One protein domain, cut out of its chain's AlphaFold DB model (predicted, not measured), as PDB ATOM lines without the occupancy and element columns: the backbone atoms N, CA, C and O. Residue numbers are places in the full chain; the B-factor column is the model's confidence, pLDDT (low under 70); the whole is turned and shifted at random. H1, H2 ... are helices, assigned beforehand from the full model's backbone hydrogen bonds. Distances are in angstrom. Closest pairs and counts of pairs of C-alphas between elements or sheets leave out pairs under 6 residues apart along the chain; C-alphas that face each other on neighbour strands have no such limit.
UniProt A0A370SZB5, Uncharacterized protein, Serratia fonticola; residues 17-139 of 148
ATOM      1  N   LEU A  17      11.024   6.511  89.349       91.25
ATOM      2  CA  LEU A  17      10.714   6.335  87.926       91.25
ATOM      3  C   LEU A  17      11.245   5.008  87.363       91.25
ATOM      4  O   LEU A  17      10.586   4.351  86.564       91.25
ATOM      5  N   HIS A  18      12.414   4.562  87.829       92.00
ATOM      6  CA  HIS A  18      13.018   3.303  87.393       92.00
ATOM      7  C   HIS A  18      12.317   2.070  87.976       92.00
ATOM      8  O   HIS A  18      12.673   0.952  87.610       92.00
ATOM      9  N   ARG A  19      11.362   2.249  88.901       94.00
ATOM     10  CA  ARG A  19      10.562   1.162  89.484       94.00
ATOM     11  C   ARG A  19       9.398   0.758  88.580       94.00
ATOM     12  O   ARG A  19       8.888  -0.349  88.749       94.00
ATOM     13  N   LEU A  20       8.996   1.625  87.645       96.00
ATOM     14  CA  LEU A  20       7.895   1.385  86.715       96.00
ATOM     15  C   LEU A  20       8.151   0.148  85.842       96.00
ATOM     16  O   LEU A  20       9.283  -0.077  85.410       96.00
ATOM     17  N   PRO A  21       7.110  -0.646  85.536       95.69
ATOM     18  CA  PRO A  21       7.271  -1.942  84.882       95.69
ATOM     19  C   PRO A  21       7.637  -1.840  83.395       95.69
ATOM     20  O   PRO A  21       8.099  -2.815  82.810       95.69
ATOM     21  N   PHE A  22       7.443  -0.662  82.801       94.69
ATOM     22  CA  PHE A  22       7.793  -0.337  81.420       94.69
ATOM     23  C   PHE A  22       9.089   0.484  81.306       94.69
ATOM     24  O   PHE A  22       9.465   0.868  80.203       94.69
ATOM     25  N   VAL A  23       9.805   0.727  82.414       92.88
ATOM     26  CA  VAL A  23      11.100   1.425  82.409       92.88
ATOM     27  C   VAL A  23      12.229   0.425  82.637       92.88
ATOM     28  O   VAL A  23      12.268  -0.273  83.647       92.88
ATOM     29  N   ARG A  24      13.198   0.365  81.719       90.19
ATOM     30  CA  ARG A  24      14.318  -0.587  81.783       90.19
ATOM     31  C   ARG A  24      15.663   0.112  81.663       90.19
ATOM     32  O   ARG A  24      15.986   0.669  80.620       90.19
ATOM     33  N   LEU A  25      16.504  -0.009  82.689       86.94
ATOM     34  CA  LEU A  25      17.895   0.452  82.619       86.94
ATOM     35  C   LEU A  25      18.692  -0.363  81.594       86.94
ATOM     36  O   LEU A  25      18.618  -1.596  81.574       86.94
ATOM     37  N   ARG A  26      19.469   0.321  80.751       82.19
ATOM     38  CA  ARG A  26      20.351  -0.320  79.769       82.19
ATOM     39  C   ARG A  26      21.610  -0.839  80.480       82.19
ATOM     40  O   ARG A  26      22.124  -0.199  81.392       82.19
ATOM     41  N   LYS A  27      22.110  -2.018  80.079       73.81
ATOM     42  CA  LYS A  27      23.209  -2.738  80.770       73.81
ATOM     43  C   LYS A  27      24.549  -1.984  80.811       73.81
ATOM     44  O   LYS A  27      25.397  -2.324  81.622       73.81
ATOM     45  N   ASN A  28      24.750  -1.005  79.936       68.38
ATOM     46  CA  ASN A  28      26.014  -0.296  79.718       68.38
ATOM     47  C   ASN A  28      25.993   1.157  80.233       68.38
ATOM     48  O   ASN A  28      26.705   1.991  79.689       68.38
ATOM     49  N   ASN A  29      25.142   1.490  81.212       56.38
ATOM     50  CA  ASN A  29      24.969   2.857  81.731       56.38
ATOM     51  C   ASN A  29      24.598   3.921  80.672       56.38
ATOM     52  O   ASN A  29      24.634   5.110  80.965       56.38
ATOM     53  N   SER A  30      24.155   3.525  79.472       63.59
ATOM     54  CA  SER A  30      23.719   4.443  78.401       63.59
ATOM     55  C   SER A  30      22.310   5.024  78.612       63.59
ATOM     56  O   SER A  30      21.607   5.351  77.657       63.59
ATOM     57  N   GLY A  31      21.872   5.122  79.868       77.88
ATOM     58  CA  GLY A  31      20.546   5.600  80.247       77.88
ATOM     59  C   GLY A  31      19.494   4.497  80.402       77.88
ATOM     60  O   GLY A  31      19.792   3.313  80.604       77.88
ATOM     61  N   ALA A  32      18.231   4.912  80.345       84.19
ATOM     62  CA  ALA A  32      17.061   4.058  80.495       84.19
ATOM     63  C   ALA A  32      16.284   3.960  79.175       84.19
ATOM     64  O   ALA A  32      16.375   4.834  78.320       84.19
ATOM     65  N   SER A  33      15.546   2.864  79.005       88.62
ATOM     66  CA  SER A  33      14.413   2.793  78.089       88.62
ATOM     67  C   SER A  33      13.162   3.147  78.880       88.62
ATOM     68  O   SER A  33      12.893   2.494  79.889       88.62
ATOM     69  N   PHE A  34      12.448   4.184  78.462       91.25
ATOM     70  CA  PHE A  34      11.224   4.656  79.112       91.25
ATOM     71  C   PHE A  34       9.961   3.964  78.588       91.25
ATOM     72  O   PHE A  34       8.903   4.123  79.181       91.25
ATOM     73  N   TRP A  35      10.067   3.165  77.524       93.88
ATOM     74  CA  TRP A  35       8.992   2.335  76.990       93.88
ATOM     75  C   TRP A  35       9.512   0.955  76.562       93.88
ATOM     76  O   TRP A  35       9.522   0.566  75.394       93.88
ATOM     77  N   ALA A  36       9.929   0.163  77.545       92.38
ATOM     78  CA  ALA A  36      10.391  -1.210  77.368       92.38
ATOM     79  C   ALA A  36       9.233  -2.224  77.228       92.38
ATOM     80  O   ALA A  36       9.325  -3.343  77.739       92.38
ATOM     81  N   VAL A  37       8.153  -1.833  76.548       93.69
ATOM     82  CA  VAL A  37       6.948  -2.648  76.351       93.69
ATOM     83  C   VAL A  37       7.081  -3.480  75.070       93.69
ATOM     84  O   VAL A  37       7.373  -2.918  74.010       93.69
ATOM     85  N   PRO A  38       6.908  -4.815  75.127       91.69
ATOM     86  CA  PRO A  38       6.916  -5.658  73.934       91.69
ATOM     87  C   PRO A  38       5.816  -5.260  72.943       91.69
ATOM     88  O   PRO A  38       4.690  -4.985  73.339       91.69
ATOM     89  N   ARG A  39       6.134  -5.258  71.645       91.12
ATOM     90  CA  ARG A  39       5.152  -5.074  70.563       91.12
ATOM     91  C   ARG A  39       4.571  -6.437  70.166       91.12
ATOM     92  O   ARG A  39       4.903  -6.961  69.107       91.12
ATOM     93  N   THR A  40       3.816  -7.044  71.078       90.69
ATOM     94  CA  THR A  40       3.188  -8.372  70.943       90.69
ATOM     95  C   THR A  40       1.708  -8.300  71.316       90.69
ATOM     96  O   THR A  40       1.288  -7.325  71.933       90.69
ATOM     97  N   GLY A  41       0.946  -9.339  70.974       89.12
ATOM     98  CA  GLY A  41      -0.502  -9.372  71.163       89.12
ATOM     99  C   GLY A  41      -1.269  -8.775  69.985       89.12
ATOM    100  O   GLY A  41      -0.679  -8.375  68.975       89.12
ATOM    101  N   ASP A  42      -2.591  -8.744  70.115       92.81
ATOM    102  CA  ASP A  42      -3.482  -8.119  69.143       92.81
ATOM    103  C   ASP A  42      -3.714  -6.629  69.459       92.81
ATOM    104  O   ASP A  42      -3.186  -6.069  70.426       92.81
ATOM    105  N   TYR A  43      -4.475  -5.954  68.599       94.44
ATOM    106  CA  TYR A  43      -4.757  -4.529  68.759       94.44
ATOM    107  C   TYR A  43      -5.544  -4.232  70.041       94.44
ATOM    108  O   TYR A  43      -5.182  -3.315  70.776       94.44
ATOM    109  N   GLN A  44      -6.591  -5.010  70.324       96.19
ATOM    110  CA  GLN A  44      -7.482  -4.780  71.461       96.19
ATOM    111  C   GLN A  44      -6.742  -4.973  72.789       96.19
ATOM    112  O   GLN A  44      -6.760  -4.091  73.647       96.19
ATOM    113  N   GLY A  45      -6.010  -6.076  72.930       95.44
ATOM    114  CA  GLY A  45      -5.167  -6.339  74.086       95.44
ATOM    115  C   GLY A  45      -4.056  -5.299  74.244       95.44
ATOM    116  O   GLY A  45      -3.747  -4.891  75.364       95.44
ATOM    117  N   SER A  46      -3.505  -4.786  73.140       95.00
ATOM    118  CA  SER A  46      -2.527  -3.691  73.183       95.00
ATOM    119  C   SER A  46      -3.129  -2.375  73.693       95.00
ATOM    120  O   SER A  46      -2.453  -1.652  74.430       95.00
ATOM    121  N   VAL A  47      -4.384  -2.064  73.345       97.00
ATOM    122  CA  VAL A  47      -5.116  -0.902  73.886       97.00
ATOM    123  C   VAL A  47      -5.296  -1.056  75.395       97.00
ATOM    124  O   VAL A  47      -4.867  -0.186  76.152       97.00
ATOM    125  N   GLU A  48      -5.820  -2.195  75.845       96.88
ATOM    126  CA  GLU A  48      -6.043  -2.480  77.271       96.88
ATOM    127  C   GLU A  48      -4.739  -2.456  78.084       96.88
ATOM    128  O   GLU A  48      -4.695  -1.986  79.230       96.88
ATOM    129  N   ALA A  49      -3.645  -2.937  77.486       96.94
ATOM    130  CA  ALA A  49      -2.328  -2.852  78.089       96.94
ATOM    131  C   ALA A  49      -1.855  -1.402  78.211       96.94
ATOM    132  O   ALA A  49      -1.388  -1.010  79.282       96.94
ATOM    133  N   GLY A  50      -2.018  -0.594  77.163       97.38
ATOM    134  CA  GLY A  50      -1.709   0.834  77.188       97.38
ATOM    135  C   GLY A  50      -2.462   1.578  78.292       97.38
ATOM    136  O   GLY A  50      -1.839   2.280  79.089       97.38
ATOM    137  N   GLU A  51      -3.774   1.364  78.400       97.25
ATOM    138  CA  GLU A  51      -4.623   1.956  79.443       97.25
ATOM    139  C   GLU A  51      -4.159   1.558  80.848       97.25
ATOM    140  O   GLU A  51      -3.976   2.405  81.725       97.25
ATOM    141  N   SER A  52      -3.881   0.268  81.050       97.50
ATOM    142  CA  SER A  52      -3.416  -0.242  82.340       97.50
ATOM    143  C   SER A  52      -2.070   0.369  82.746       97.50
ATOM    144  O   SER A  52      -1.884   0.777  83.896       97.50
ATOM    145  N   LEU A  53      -1.125   0.479  81.804       97.56
ATOM    146  CA  LEU A  53       0.176   1.109  82.045       97.56
ATOM    147  C   LEU A  53       0.052   2.622  82.286       97.56
ATOM    148  O   LEU A  53       0.790   3.161  83.116       97.56
ATOM    149  N   ALA A  54      -0.900   3.296  81.637       97.00
ATOM    150  CA  ALA A  54      -1.205   4.701  81.894       97.00
ATOM    151  C   ALA A  54      -1.746   4.914  83.317       97.00
ATOM    152  O   ALA A  54      -1.281   5.813  84.016       97.00
ATOM    153  N   CYS A  55      -2.644   4.051  83.809       96.62
ATOM    154  CA  CYS A  55      -3.092   4.096  85.205       96.62
ATOM    155  C   CYS A  55      -1.926   3.907  86.190       96.62
ATOM    156  O   CYS A  55      -1.827   4.640  87.175       96.62
ATOM    157  N   ILE A  56      -1.007   2.974  85.910       97.00
ATOM    158  CA  ILE A  56       0.212   2.790  86.715       97.00
ATOM    159  C   ILE A  56       1.058   4.074  86.723       97.00
ATOM    160  O   ILE A  56       1.553   4.478  87.777       97.00
ATOM    161  N   TYR A  57       1.204   4.733  85.572       96.81
ATOM    162  CA  TYR A  57       1.936   5.993  85.467       96.81
ATOM    163  C   TYR A  57       1.272   7.129  86.260       96.81
ATOM    164  O   TYR A  57       1.951   7.833  86.999       96.81
ATOM    165  N   LEU A  58      -0.055   7.267  86.199       96.19
ATOM    166  CA  LEU A  58      -0.790   8.269  86.980       96.19
ATOM    167  C   LEU A  58      -0.633   8.058  88.492       96.19
ATOM    168  O   LEU A  58      -0.444   9.025  89.229       96.19
ATOM    169  N   LYS A  59      -0.644   6.802  88.967       95.44
ATOM    170  CA  LYS A  59      -0.347   6.498  90.379       95.44
ATOM    171  C   LYS A  59       1.077   6.915  90.751       95.44
ATOM    172  O   LYS A  59       1.274   7.530  91.795       95.44
ATOM    173  N   HIS A  60       2.047   6.660  89.872       95.12
ATOM    174  CA  HIS A  60       3.419   7.125  90.061       95.12
ATOM    175  C   HIS A  60       3.508   8.655  90.143       95.12
ATOM    176  O   HIS A  60       4.137   9.169  91.066       95.12
ATOM    177  N   LEU A  61       2.842   9.384  89.243       95.50
ATOM    178  CA  LEU A  61       2.802  10.848  89.283       95.50
ATOM    179  C   LEU A  61       2.153  11.377  90.568       95.50
ATOM    180  O   LEU A  61       2.629  12.356  91.136       95.50
ATOM    181  N   ARG A  62       1.093  10.728  91.057       94.44
ATOM    182  CA  ARG A  62       0.453  11.086  92.331       94.44
ATOM    183  C   ARG A  62       1.416  10.949  93.511       94.44
ATOM    184  O   ARG A  62       1.435  11.811  94.386       94.44
ATOM    185  N   GLU A  63       2.191   9.869  93.542       93.50
ATOM    186  CA  GLU A  63       3.092   9.533  94.653       93.50
ATOM    187  C   GLU A  63       4.418  10.304  94.613       93.50
ATOM    188  O   GLU A  63       4.976  10.632  95.660       93.50
ATOM    189  N   HIS A  64       4.933  10.593  93.416       93.25
ATOM    190  CA  HIS A  64       6.300  11.086  93.229       93.25
ATOM    191  C   HIS A  64       6.402  12.400  92.445       93.25
ATOM    192  O   HIS A  64       7.476  12.996  92.415       93.25
ATOM    193  N   GLY A  65       5.305  12.878  91.854       91.38
ATOM    194  CA  GLY A  65       5.292  14.059  90.993       91.38
ATOM    195  C   GLY A  65       5.959  13.827  89.636       91.38
ATOM    196  O   GLY A  65       6.219  12.694  89.227       91.38
ATOM    197  N   THR A  66       6.229  14.924  88.927       88.19
ATOM    198  CA  THR A  66       7.047  14.919  87.708       88.19
ATOM    199  C   THR A  66       8.523  15.159  88.019       88.19
ATOM    200  O   THR A  66       8.894  15.717  89.052       88.19
ATOM    201  N   SER A  67       9.384  14.772  87.080       80.56
ATOM    202  CA  SER A  67      10.777  15.225  87.027       80.56
ATOM    203  C   SER A  67      10.875  16.564  86.274       80.56
ATOM    204  O   SER A  67       9.950  16.908  85.533       80.56
ATOM    205  N   PRO A  68      11.971  17.337  86.411       70.56
ATOM    206  CA  PRO A  68      12.200  18.509  85.565       70.56
ATOM    207  C   PRO A  68      12.116  18.122  84.078       70.56
ATOM    208  O   PRO A  68      12.778  17.177  83.658       70.56
ATOM    209  N   ALA A  69      11.288  18.839  83.310       67.31
ATOM    210  CA  ALA A  69      10.891  18.541  81.922       67.31
ATOM    211  C   ALA A  69       9.929  17.348  81.701       67.31
ATOM    212  O   ALA A  69       9.602  17.067  80.555       67.31
ATOM    213  N   GLY A  70       9.415  16.702  82.753       81.00
ATOM    214  CA  GLY A  70       8.462  15.587  82.662       81.00
ATOM    215  C   GLY A  70       9.108  14.240  82.314       81.00
ATOM    216  O   GLY A  70      10.305  14.170  82.042       81.00
ATOM    217  N   ASN A  71       8.325  13.159  82.335       89.62
ATOM    218  CA  ASN A  71       8.754  11.818  81.912       89.62
ATOM    219  C   ASN A  71       7.933  11.257  80.735       89.62
ATOM    220  O   ASN A  71       8.425  10.400  79.993       89.62
ATOM    221  N   LEU A  72       6.707  11.753  80.526       95.38
ATOM    222  CA  LEU A  72       5.794  11.280  79.481       95.38
ATOM    223  C   LEU A  72       6.361  11.451  78.068       95.38
ATOM    224  O   LEU A  72       6.185  10.588  77.212       95.38
ATOM    225  N   GLN A  73       7.097  12.527  77.812       94.38
ATOM    226  CA  GLN A  73       7.720  12.755  76.515       94.38
ATOM    227  C   GLN A  73       8.727  11.665  76.140       94.38
ATOM    228  O   GLN A  73       8.811  11.295  74.973       94.38
ATOM    229  N   PHE A  74       9.461  11.103  77.106       92.31
ATOM    230  CA  PHE A  74      10.402  10.016  76.825       92.31
ATOM    231  C   PHE A  74       9.680   8.704  76.513       92.31
ATOM    232  O   PHE A  74      10.135   7.948  75.654       92.31
ATOM    233  N   VAL A  75       8.530   8.466  77.152       94.75
ATOM    234  CA  VAL A  75       7.632   7.356  76.804       94.75
ATOM    235  C   VAL A  75       7.181   7.487  75.347       94.75
ATOM    236  O   VAL A  75       7.353   6.556  74.560       94.75
ATOM    237  N   VAL A  76       6.669   8.660  74.963       96.00
ATOM    238  CA  VAL A  76       6.135   8.896  73.613       96.00
ATOM    239  C   VAL A  76       7.235   8.857  72.549       96.00
ATOM    240  O   VAL A  76       7.044   8.243  71.500       96.00
ATOM    241  N   LEU A  77       8.416   9.425  72.818       93.88
ATOM    242  CA  LEU A  77       9.565   9.312  71.913       93.88
ATOM    243  C   LEU A  77       9.897   7.844  71.613       93.88
ATOM    244  O   LEU A  77      10.142   7.495  70.460       93.88
ATOM    245  N   GLU A  78       9.890   6.961  72.613       92.12
ATOM    246  CA  GLU A  78      10.149   5.534  72.392       92.12
ATOM    247  C   GLU A  78       8.999   4.809  71.681       92.12
ATOM    248  O   GLU A  78       9.263   3.965  70.820       92.12
ATOM    249  N   MET A  79       7.739   5.167  71.951       93.50
ATOM    250  CA  MET A  79       6.592   4.668  71.178       93.50
ATOM    251  C   MET A  79       6.740   4.992  69.683       93.50
ATOM    252  O   MET A  79       6.554   4.110  68.839       93.50
ATOM    253  N   CYS A  80       7.181   6.211  69.357       92.50
ATOM    254  CA  CYS A  80       7.448   6.665  67.989       92.50
ATOM    255  C   CYS A  80       8.766   6.132  67.391       92.50
ATOM    256  O   CYS A  80       9.073   6.430  66.241       92.50
ATOM    257  N   GLY A  81       9.557   5.352  68.136       88.69
ATOM    258  CA  GLY A  81      10.842   4.821  67.660       88.69
ATOM    259  C   GLY A  81      11.993   5.838  67.646       88.69
ATOM    260  O   GLY A  81      13.018   5.584  67.021       88.69
ATOM    261  N   LEU A  82      11.849   6.965  68.349       87.81
ATOM    262  CA  LEU A  82      12.815   8.070  68.410       87.81
ATOM    263  C   LEU A  82      13.690   8.068  69.681       87.81
ATOM    264  O   LEU A  82      14.671   8.799  69.748       87.81
ATOM    265  N   GLY A  83      13.391   7.248  70.695       71.44
ATOM    266  CA  GLY A  83      14.105   7.254  71.991       71.44
ATOM    267  C   GLY A  83      15.482   6.562  72.024       71.44
ATOM    268  O   GLY A  83      16.012   6.218  73.084       71.44
ATOM    269  N   SER A  84      16.093   6.315  70.869       63.56
ATOM    270  CA  SER A  84      17.441   5.754  70.779       63.56
ATOM    271  C   SER A  84      18.485   6.874  70.708       63.56
ATOM    272  O   SER A  84      18.787   7.375  69.626       63.56
ATOM    273  N   LEU A  85      19.075   7.228  71.858       52.16
ATOM    274  CA  LEU A  85      20.284   8.060  71.927       52.16
ATOM    275  C   LEU A  85      21.369   7.465  71.010       52.16
ATOM    276  O   LEU A  85      21.801   6.335  71.230       52.16
ATOM    277  N   GLY A  86      21.776   8.212  69.979       53.88
ATOM    278  CA  GLY A  86      22.828   7.812  69.032       53.88
ATOM    279  C   GLY A  86      22.389   7.639  67.574       53.88
ATOM    280  O   GLY A  86      23.228   7.317  66.740       53.88
ATOM    281  N   ILE A  87      21.113   7.860  67.240       63.41
ATOM    282  CA  ILE A  87      20.676   7.925  65.838       63.41
ATOM    283  C   ILE A  87      20.873   9.353  65.325       63.41
ATOM    284  O   ILE A  87      20.403  10.308  65.944       63.41
ATOM    285  N   HIS A  88      21.536   9.499  64.177       79.56
ATOM    286  CA  HIS A  88      21.456  10.727  63.390       79.56
ATOM    287  C   HIS A  88      20.020  10.874  62.882       79.56
ATOM    288  O   HIS A  88      19.641  10.260  61.886       79.56
ATOM    289  N   LEU A  89      19.205  11.632  63.616       85.44
ATOM    290  CA  LEU A  89      17.840  11.945  63.213       85.44
ATOM    291  C   LEU A  89      17.871  12.806  61.948       85.44
ATOM    292  O   LEU A  89      18.675  13.738  61.845       85.44
ATOM    293  N   SER A  90      16.968  12.534  61.007       91.31
ATOM    294  CA  SER A  90      16.686  13.486  59.932       91.31
ATOM    295  C   SER A  90      16.170  14.806  60.521       91.31
ATOM    296  O   SER A  90      15.701  14.861  61.661       91.31
ATOM    297  N   GLN A  91      16.216  15.889  59.740       92.75
ATOM    298  CA  GLN A  91      15.651  17.171  60.173       92.75
ATOM    299  C   GLN A  91      14.166  17.045  60.553       92.75
ATOM    300  O   GLN A  91      13.731  17.614  61.553       92.75
ATOM    301  N   GLU A  92      13.406  16.250  59.799       93.38
ATOM    302  CA  GLU A  92      12.001  15.952  60.083       93.38
ATOM    303  C   GLU A  92      11.831  15.186  61.404       93.38
ATOM    304  O   GLU A  92      11.032  15.584  62.249       93.38
ATOM    305  N   GLN A  93      12.632  14.141  61.638       92.62
ATOM    306  CA  GLN A  93      12.595  13.368  62.884       92.62
ATOM    307  C   GLN A  93      12.999  14.209  64.101       92.62
ATOM    308  O   GLN A  93      12.411  14.062  65.171       92.62
ATOM    309  N   SER A  94      13.978  15.101  63.944       92.31
ATOM    310  CA  SER A  94      14.390  16.046  64.985       92.31
ATOM    311  C   SER A  94      13.273  17.047  65.304       92.31
ATOM    312  O   SER A  94      12.953  17.271  66.471       92.31
ATOM    313  N   SER A  95      12.610  17.583  64.271       94.94
ATOM    314  CA  SER A  95      11.439  18.454  64.426       94.94
ATOM    315  C   SER A  95      10.301  17.745  65.169       94.94
ATOM    316  O   SER A  95       9.780  18.277  66.151       94.94
ATOM    317  N   LEU A  96       9.969  16.510  64.778       95.25
ATOM    318  CA  LEU A  96       8.959  15.698  65.459       95.25
ATOM    319  C   LEU A  96       9.343  15.407  66.918       95.25
ATOM    320  O   LEU A  96       8.506  15.530  67.810       95.25
ATOM    321  N   ALA A  97      10.608  15.072  67.187       93.62
ATOM    322  CA  ALA A  97      11.086  14.859  68.550       93.62
ATOM    323  C   ALA A  97      10.914  16.121  69.413       93.62
ATOM    324  O   ALA A  97      10.437  16.025  70.543       93.62
ATOM    325  N   GLY A  98      11.225  17.303  68.870       93.81
ATOM    326  CA  GLY A  98      10.991  18.585  69.538       93.81
ATOM    327  C   GLY A  98       9.512  18.839  69.849       93.81
ATOM    328  O   GLY A  98       9.184  19.236  70.968       93.81
ATOM    329  N   GLN A  99       8.615  18.545  68.901       96.75
ATOM    330  CA  GLN A  99       7.161  18.651  69.096       96.75
ATOM    331  C   GLN A  99       6.669  17.717  70.207       96.75
ATOM    332  O   GLN A  99       5.939  18.152  71.097       96.75
ATOM    333  N   ILE A 100       7.114  16.456  70.203       96.12
ATOM    334  CA  ILE A 100       6.787  15.475  71.246       96.12
ATOM    335  C   ILE A 100       7.275  15.968  72.613       96.12
ATOM    336  O   ILE A 100       6.504  15.973  73.573       96.12
ATOM    337  N   VAL A 101       8.531  16.418  72.707       94.19
ATOM    338  CA  VAL A 101       9.119  16.905  73.963       94.19
ATOM    339  C   VAL A 101       8.351  18.101  74.511       94.19
ATOM    340  O   VAL A 101       7.946  18.066  75.671       94.19
ATOM    341  N   GLY A 102       8.101  19.132  73.703       94.81
ATOM    342  CA  GLY A 102       7.375  20.326  74.146       94.81
ATOM    343  C   GLY A 102       5.927  20.035  74.554       94.81
ATOM    344  O   GLY A 102       5.477  20.470  75.616       94.81
ATOM    345  N   PHE A 103       5.204  19.260  73.743       97.38
ATOM    346  CA  PHE A 103       3.792  18.967  73.987       97.38
ATOM    347  C   PHE A 103       3.594  18.079  75.221       97.38
ATOM    348  O   PHE A 103       2.851  18.429  76.139       97.38
ATOM    349  N   PHE A 104       4.291  16.940  75.282       96.75
ATOM    350  CA  PHE A 104       4.057  15.961  76.338       96.75
ATOM    351  C   PHE A 104       4.713  16.329  77.668       96.75
ATOM    352  O   PHE A 104       4.163  15.952  78.696       96.75
ATOM    353  N   SER A 105       5.799  17.112  77.694       95.25
ATOM    354  CA  SER A 105       6.323  17.660  78.961       95.25
ATOM    355  C   SER A 105       5.328  18.618  79.624       95.25
ATOM    356  O   SER A 105       5.134  18.573  80.839       95.25
ATOM    357  N   THR A 106       4.645  19.438  78.818       95.75
ATOM    358  CA  THR A 106       3.595  20.344  79.294       95.75
ATOM    359  C   THR A 106       2.421  19.550  79.862       95.75
ATOM    360  O   THR A 106       1.997  19.802  80.989       95.75
ATOM    361  N   LEU A 107       1.920  18.555  79.118       96.88
ATOM    362  CA  LEU A 107       0.835  17.692  79.595       96.88
ATOM    363  C   LEU A 107       1.215  16.908  80.853       96.88
ATOM    364  O   LEU A 107       0.384  16.772  81.743       96.88
ATOM    365  N   ASP A 108       2.454  16.432  80.964       96.06
ATOM    366  CA  ASP A 108       2.906  15.664  82.126       96.06
ATOM    367  C   ASP A 108       2.773  16.456  83.436       96.06
ATOM    368  O   ASP A 108       2.315  15.927  84.449       96.06
ATOM    369  N   GLY A 109       3.089  17.756  83.400       94.62
ATOM    370  CA  GLY A 109       2.879  18.657  84.537       94.62
ATOM    371  C   GLY A 109       1.406  18.757  84.950       94.62
ATOM    372  O   GLY A 109       1.082  18.644  86.136       94.62
ATOM    373  N   TRP A 110       0.502  18.899  83.976       95.75
ATOM    374  CA  TRP A 110      -0.947  18.924  84.221       95.75
ATOM    375  C   TRP A 110      -1.476  17.590  84.745       95.75
ATOM    376  O   TRP A 110      -2.315  17.569  85.650       95.75
ATOM    377  N   LEU A 111      -0.972  16.475  84.217       95.94
ATOM    378  CA  LEU A 111      -1.332  15.138  84.674       95.94
ATOM    379  C   LEU A 111      -0.873  14.904  86.109       95.94
ATOM    380  O   LEU A 111      -1.649  14.369  86.892       95.94
ATOM    381  N   ALA A 112       0.322  15.350  86.498       95.12
ATOM    382  CA  ALA A 112       0.778  15.211  87.878       95.12
ATOM    383  C   ALA A 112      -0.034  16.068  88.854       95.12
ATOM    384  O   ALA A 112      -0.420  15.582  89.919       95.12
ATOM    385  N   ALA A 113      -0.356  17.312  88.482       94.44
ATOM    386  CA  ALA A 113      -1.250  18.155  89.272       94.44
ATOM    387  C   ALA A 113      -2.635  17.502  89.436       94.44
ATOM    388  O   ALA A 113      -3.162  17.427  90.547       94.44
ATOM    389  N   SER A 114      -3.186  16.957  88.350       94.75
ATOM    390  CA  SER A 114      -4.489  16.283  88.345       94.75
ATOM    391  C   SER A 114      -4.470  14.978  89.138       94.75
ATOM    392  O   SER A 114      -5.365  14.738  89.939       94.75
ATOM    393  N   ALA A 115      -3.432  14.157  88.982       95.00
ATOM    394  CA  ALA A 115      -3.262  12.911  89.722       95.00
ATOM    395  C   ALA A 115      -3.102  13.162  91.228       95.00
ATOM    396  O   ALA A 115      -3.541  12.346  92.035       95.00
ATOM    397  N   LYS A 116      -2.519  14.302  91.621       92.94
ATOM    398  CA  LYS A 116      -2.429  14.730  93.020       92.94
ATOM    399  C   LYS A 116      -3.756  15.281  93.555       92.94
ATOM    400  O   LYS A 116      -4.132  14.944  94.671       92.94
ATOM    401  N   GLY A 117      -4.463  16.106  92.779       90.44
ATOM    402  CA  GLY A 117      -5.713  16.761  93.197       90.44
ATOM    403  C   GLY A 117      -6.963  15.873  93.138       90.44
ATOM    404  O   GLY A 117      -7.812  15.954  94.018       90.44
ATOM    405  N   PHE A 118      -7.055  14.991  92.142       88.19
ATOM    406  CA  PHE A 118      -8.173  14.060  91.908       88.19
ATOM    407  C   PHE A 118      -7.754  12.597  92.102       88.19
ATOM    408  O   PHE A 118      -8.354  11.670  91.556       88.19
ATOM    409  N   GLY A 119      -6.685  12.385  92.869       82.12
ATOM    410  CA  GLY A 119      -6.032  11.091  93.014       82.12
ATOM    411  C   GLY A 119      -6.894  10.000  93.631       82.12
ATOM    412  O   GLY A 119      -6.585   8.834  93.408       82.12
ATOM    413  N   SER A 120      -7.965  10.339  94.355       85.88
ATOM    414  CA  SER A 120      -8.898   9.361  94.935       85.88
ATOM    415  C   SER A 120      -9.549   8.468  93.875       85.88
ATOM    416  O   SER A 120      -9.791   7.289  94.118       85.88
ATOM    417  N   ASN A 121      -9.721   8.972  92.647       84.12
ATOM    418  CA  ASN A 121     -10.220   8.181  91.517       84.12
ATOM    419  C   ASN A 121      -9.272   7.032  91.117       84.12
ATOM    420  O   ASN A 121      -9.673   6.125  90.392       84.12
ATOM    421  N   LEU A 122      -8.019   7.049  91.586       88.31
ATOM    422  CA  LEU A 122      -7.018   6.007  91.341       88.31
ATOM    423  C   LEU A 122      -6.913   4.989  92.489       88.31
ATOM    424  O   LEU A 122      -6.108   4.058  92.388       88.31
ATOM    425  N   ASP A 123      -7.661   5.146  93.587       89.12
ATOM    426  CA  ASP A 123      -7.532   4.281  94.773       89.12
ATOM    427  C   ASP A 123      -8.032   2.859  94.520       89.12
ATOM    428  O   ASP A 123      -7.419   1.902  94.985       89.12
ATOM    429  N   HIS A 124      -9.068   2.712  93.697       87.81
ATOM    430  CA  HIS A 124      -9.607   1.407  93.304       87.81
ATOM    431  C   HIS A 124      -8.719   0.649  92.308       87.81
ATOM    432  O   HIS A 124      -8.951  -0.527  92.051       87.81
ATOM    433  N   ALA A 125      -7.713   1.307  91.730       89.88
ATOM    434  CA  ALA A 125      -6.849   0.703  90.728       89.88
ATOM    435  C   ALA A 125      -5.657   0.002  91.406       89.88
ATOM    436  O   ALA A 125      -4.649   0.650  91.711       89.88
ATOM    437  N   ASP A 126      -5.767  -1.303  91.671       93.56
ATOM    438  CA  ASP A 126      -4.677  -2.093  92.261       93.56
ATOM    439  C   ASP A 126      -3.490  -2.218  91.277       93.56
ATOM    440  O   ASP A 126      -3.655  -2.742  90.171       93.56
ATOM    441  N   PRO A 127      -2.272  -1.767  91.647       93.00
ATOM    442  CA  PRO A 127      -1.077  -1.916  90.816       93.00
ATOM    443  C   PRO A 127      -0.812  -3.346  90.323       93.00
ATOM    444  O   PRO A 127      -0.331  -3.526  89.199       93.00
ATOM    445  N   ALA A 128      -1.101  -4.369  91.136       94.44
ATOM    446  CA  ALA A 128      -0.865  -5.756  90.740       94.44
ATOM    447  C   ALA A 128      -1.867  -6.222  89.669       94.44
ATOM    448  O   ALA A 128      -1.457  -6.846  88.686       94.44
ATOM    449  N   GLU A 129      -3.146  -5.871  89.814       95.81
ATOM    450  CA  GLU A 129      -4.183  -6.129  88.809       95.81
ATOM    451  C   GLU A 129      -3.930  -5.383  87.497       95.81
ATOM    452  O   GLU A 129      -4.013  -5.989  86.426       95.81
ATOM    453  N   LEU A 130      -3.554  -4.101  87.557       96.75
ATOM    454  CA  LEU A 130      -3.192  -3.316  86.371       96.75
ATOM    455  C   LEU A 130      -2.022  -3.958  85.615       96.75
ATOM    456  O   LEU A 130      -2.064  -4.111  84.395       96.75
ATOM    457  N   LEU A 131      -0.980  -4.389  86.332       96.75
ATOM    458  CA  LEU A 131       0.161  -5.061  85.713       96.75
ATOM    459  C   LEU A 131      -0.221  -6.432  85.129       96.75
ATOM    460  O   LEU A 131       0.319  -6.839  84.096       96.75
ATOM    461  N   ALA A 132      -1.127  -7.162  85.781       95.38
ATOM    462  CA  ALA A 132      -1.634  -8.430  85.271       95.38
ATOM    463  C   ALA A 132      -2.446  -8.232  83.982       95.38
ATOM    464  O   ALA A 132      -2.188  -8.945  83.012       95.38
ATOM    465  N   LYS A 133      -3.346  -7.237  83.943       95.44
ATOM    466  CA  LYS A 133      -4.085  -6.834  82.735       95.44
ATOM    467  C   LYS A 133      -3.144  -6.445  81.602       95.44
ATOM    468  O   LYS A 133      -3.273  -6.979  80.505       95.44
ATOM    469  N   ALA A 134      -2.138  -5.616  81.885       96.38
ATOM    470  CA  ALA A 134      -1.160  -5.217  80.878       96.38
ATOM    471  C   ALA A 134      -0.410  -6.409  80.272       96.38
ATOM    472  O   ALA A 134      -0.285  -6.519  79.058       96.38
ATOM    473  N   ASN A 135       0.065  -7.342  81.101       95.81
ATOM    474  CA  ASN A 135       0.735  -8.540  80.595       95.81
ATOM    475  C   ASN A 135      -0.201  -9.468  79.808       95.81
ATOM    476  O   ASN A 135       0.252 -10.103  78.856       95.81
ATOM    477  N   ALA A 136      -1.475  -9.560  80.204       93.88
ATOM    478  CA  ALA A 136      -2.472 -10.365  79.506       93.88
ATOM    479  C   ALA A 136      -2.771  -9.803  78.109       93.88
ATOM    480  O   ALA A 136      -2.724 -10.561  77.145       93.88
ATOM    481  N   GLY A 137      -2.987  -8.488  77.995       93.56
ATOM    482  CA  GLY A 137      -3.256  -7.819  76.718       93.56
ATOM    483  C   GLY A 137      -2.089  -7.886  75.725       93.56
ATOM    484  O   GLY A 137      -2.296  -7.944  74.519       93.56
ATOM    485  N   LEU A 138      -0.855  -7.978  76.223       93.44
ATOM    486  CA  LEU A 138       0.340  -8.176  75.393       93.44
ATOM    487  C   LEU A 138       0.588  -9.652  75.019       93.44
ATOM    488  O   LEU A 138       1.630  -9.968  74.438       93.44
ATOM    489  N   GLU A 139      -0.319 -10.559  75.403       87.69
ATOM    490  CA  GLU A 139      -0.211 -12.017  75.249       87.69
ATOM    491  C   GLU A 139       1.088 -12.613  75.824       87.69
ATOM    492  O   GLU A 139       1.590 -13.659  75.391       87.69
TER     493      GLU A 139
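What this domain is: This is residues 17 to 139 of the 148 residues of an uncharacterized protein of Serratia fonticola (UniProt A0A370SZB5). Two long helices, H1 and H3, meet near their ends as a V; H5 packs side by side with H1, and short H2 packs on H3 inside the opening. The long unnamed stretch of residues 17 to 42 loops off to one side of the plane of H1 and H3 around residue 28 before it leads into H1, and tiny H4 sits at the corner where H1 and H3 meet. The 123 printed residues, with five named helices in the order H1 to H5 and no named strand, are all helix in class. The whole is compact, with a radius of gyration of the C-alphas of 15.0 A and spans of 44 by 34 by 29 A.

How they stand to each other: Start at residue 17; residues 24 to 25 pair antiparallel with residues 32 to 33. Next look at the hub, H1, residues 43 to 64. Its residues 58 to 63 touch H3, residues 91 to 117, at a steep tilt of 60 degrees, the same way; the closest C-alphas, of Arg 62 and Lys 116, are 4.7 A apart. H5, residues 127 to 137, touches H1 at a shallow tilt of 22 degrees, opposite ways, with the C-alphas of Gly 45 and Gly 137 closest at 3.6 A. H2, residues 72 to 79, touches H3 at a steep tilt of 46 degrees, closest at C-alphas 73 and 104, 4.9 A. H4, residues 119 to 122, touches H1, closest at C-alphas 62 and 119, 6.5 A. H3 and H5 are apart. Every O i to N i+4 pair is within hydrogen-bond range in H1, H2, H3 and H5; H4 is too short for one.

Where its parts are: Find C-alpha 43 at (-4.757, -4.529, 68.759); H1 runs 31.1 A from there. H3 runs 39.3 A from C-alpha 91 at (15.651, 17.171, 60.173). H5, 15.4 A, ends at C-alpha 137 at (-3.256, -7.819, 76.718).

The domain as a whole: The farthest C-alphas, of Gln 91 and His 124, are 44.5 A apart. The printed part has no cut; the link from H2 to H3 is long. Find pLDDT under 70 at residues 28 to 30, 69 and 84 to 87.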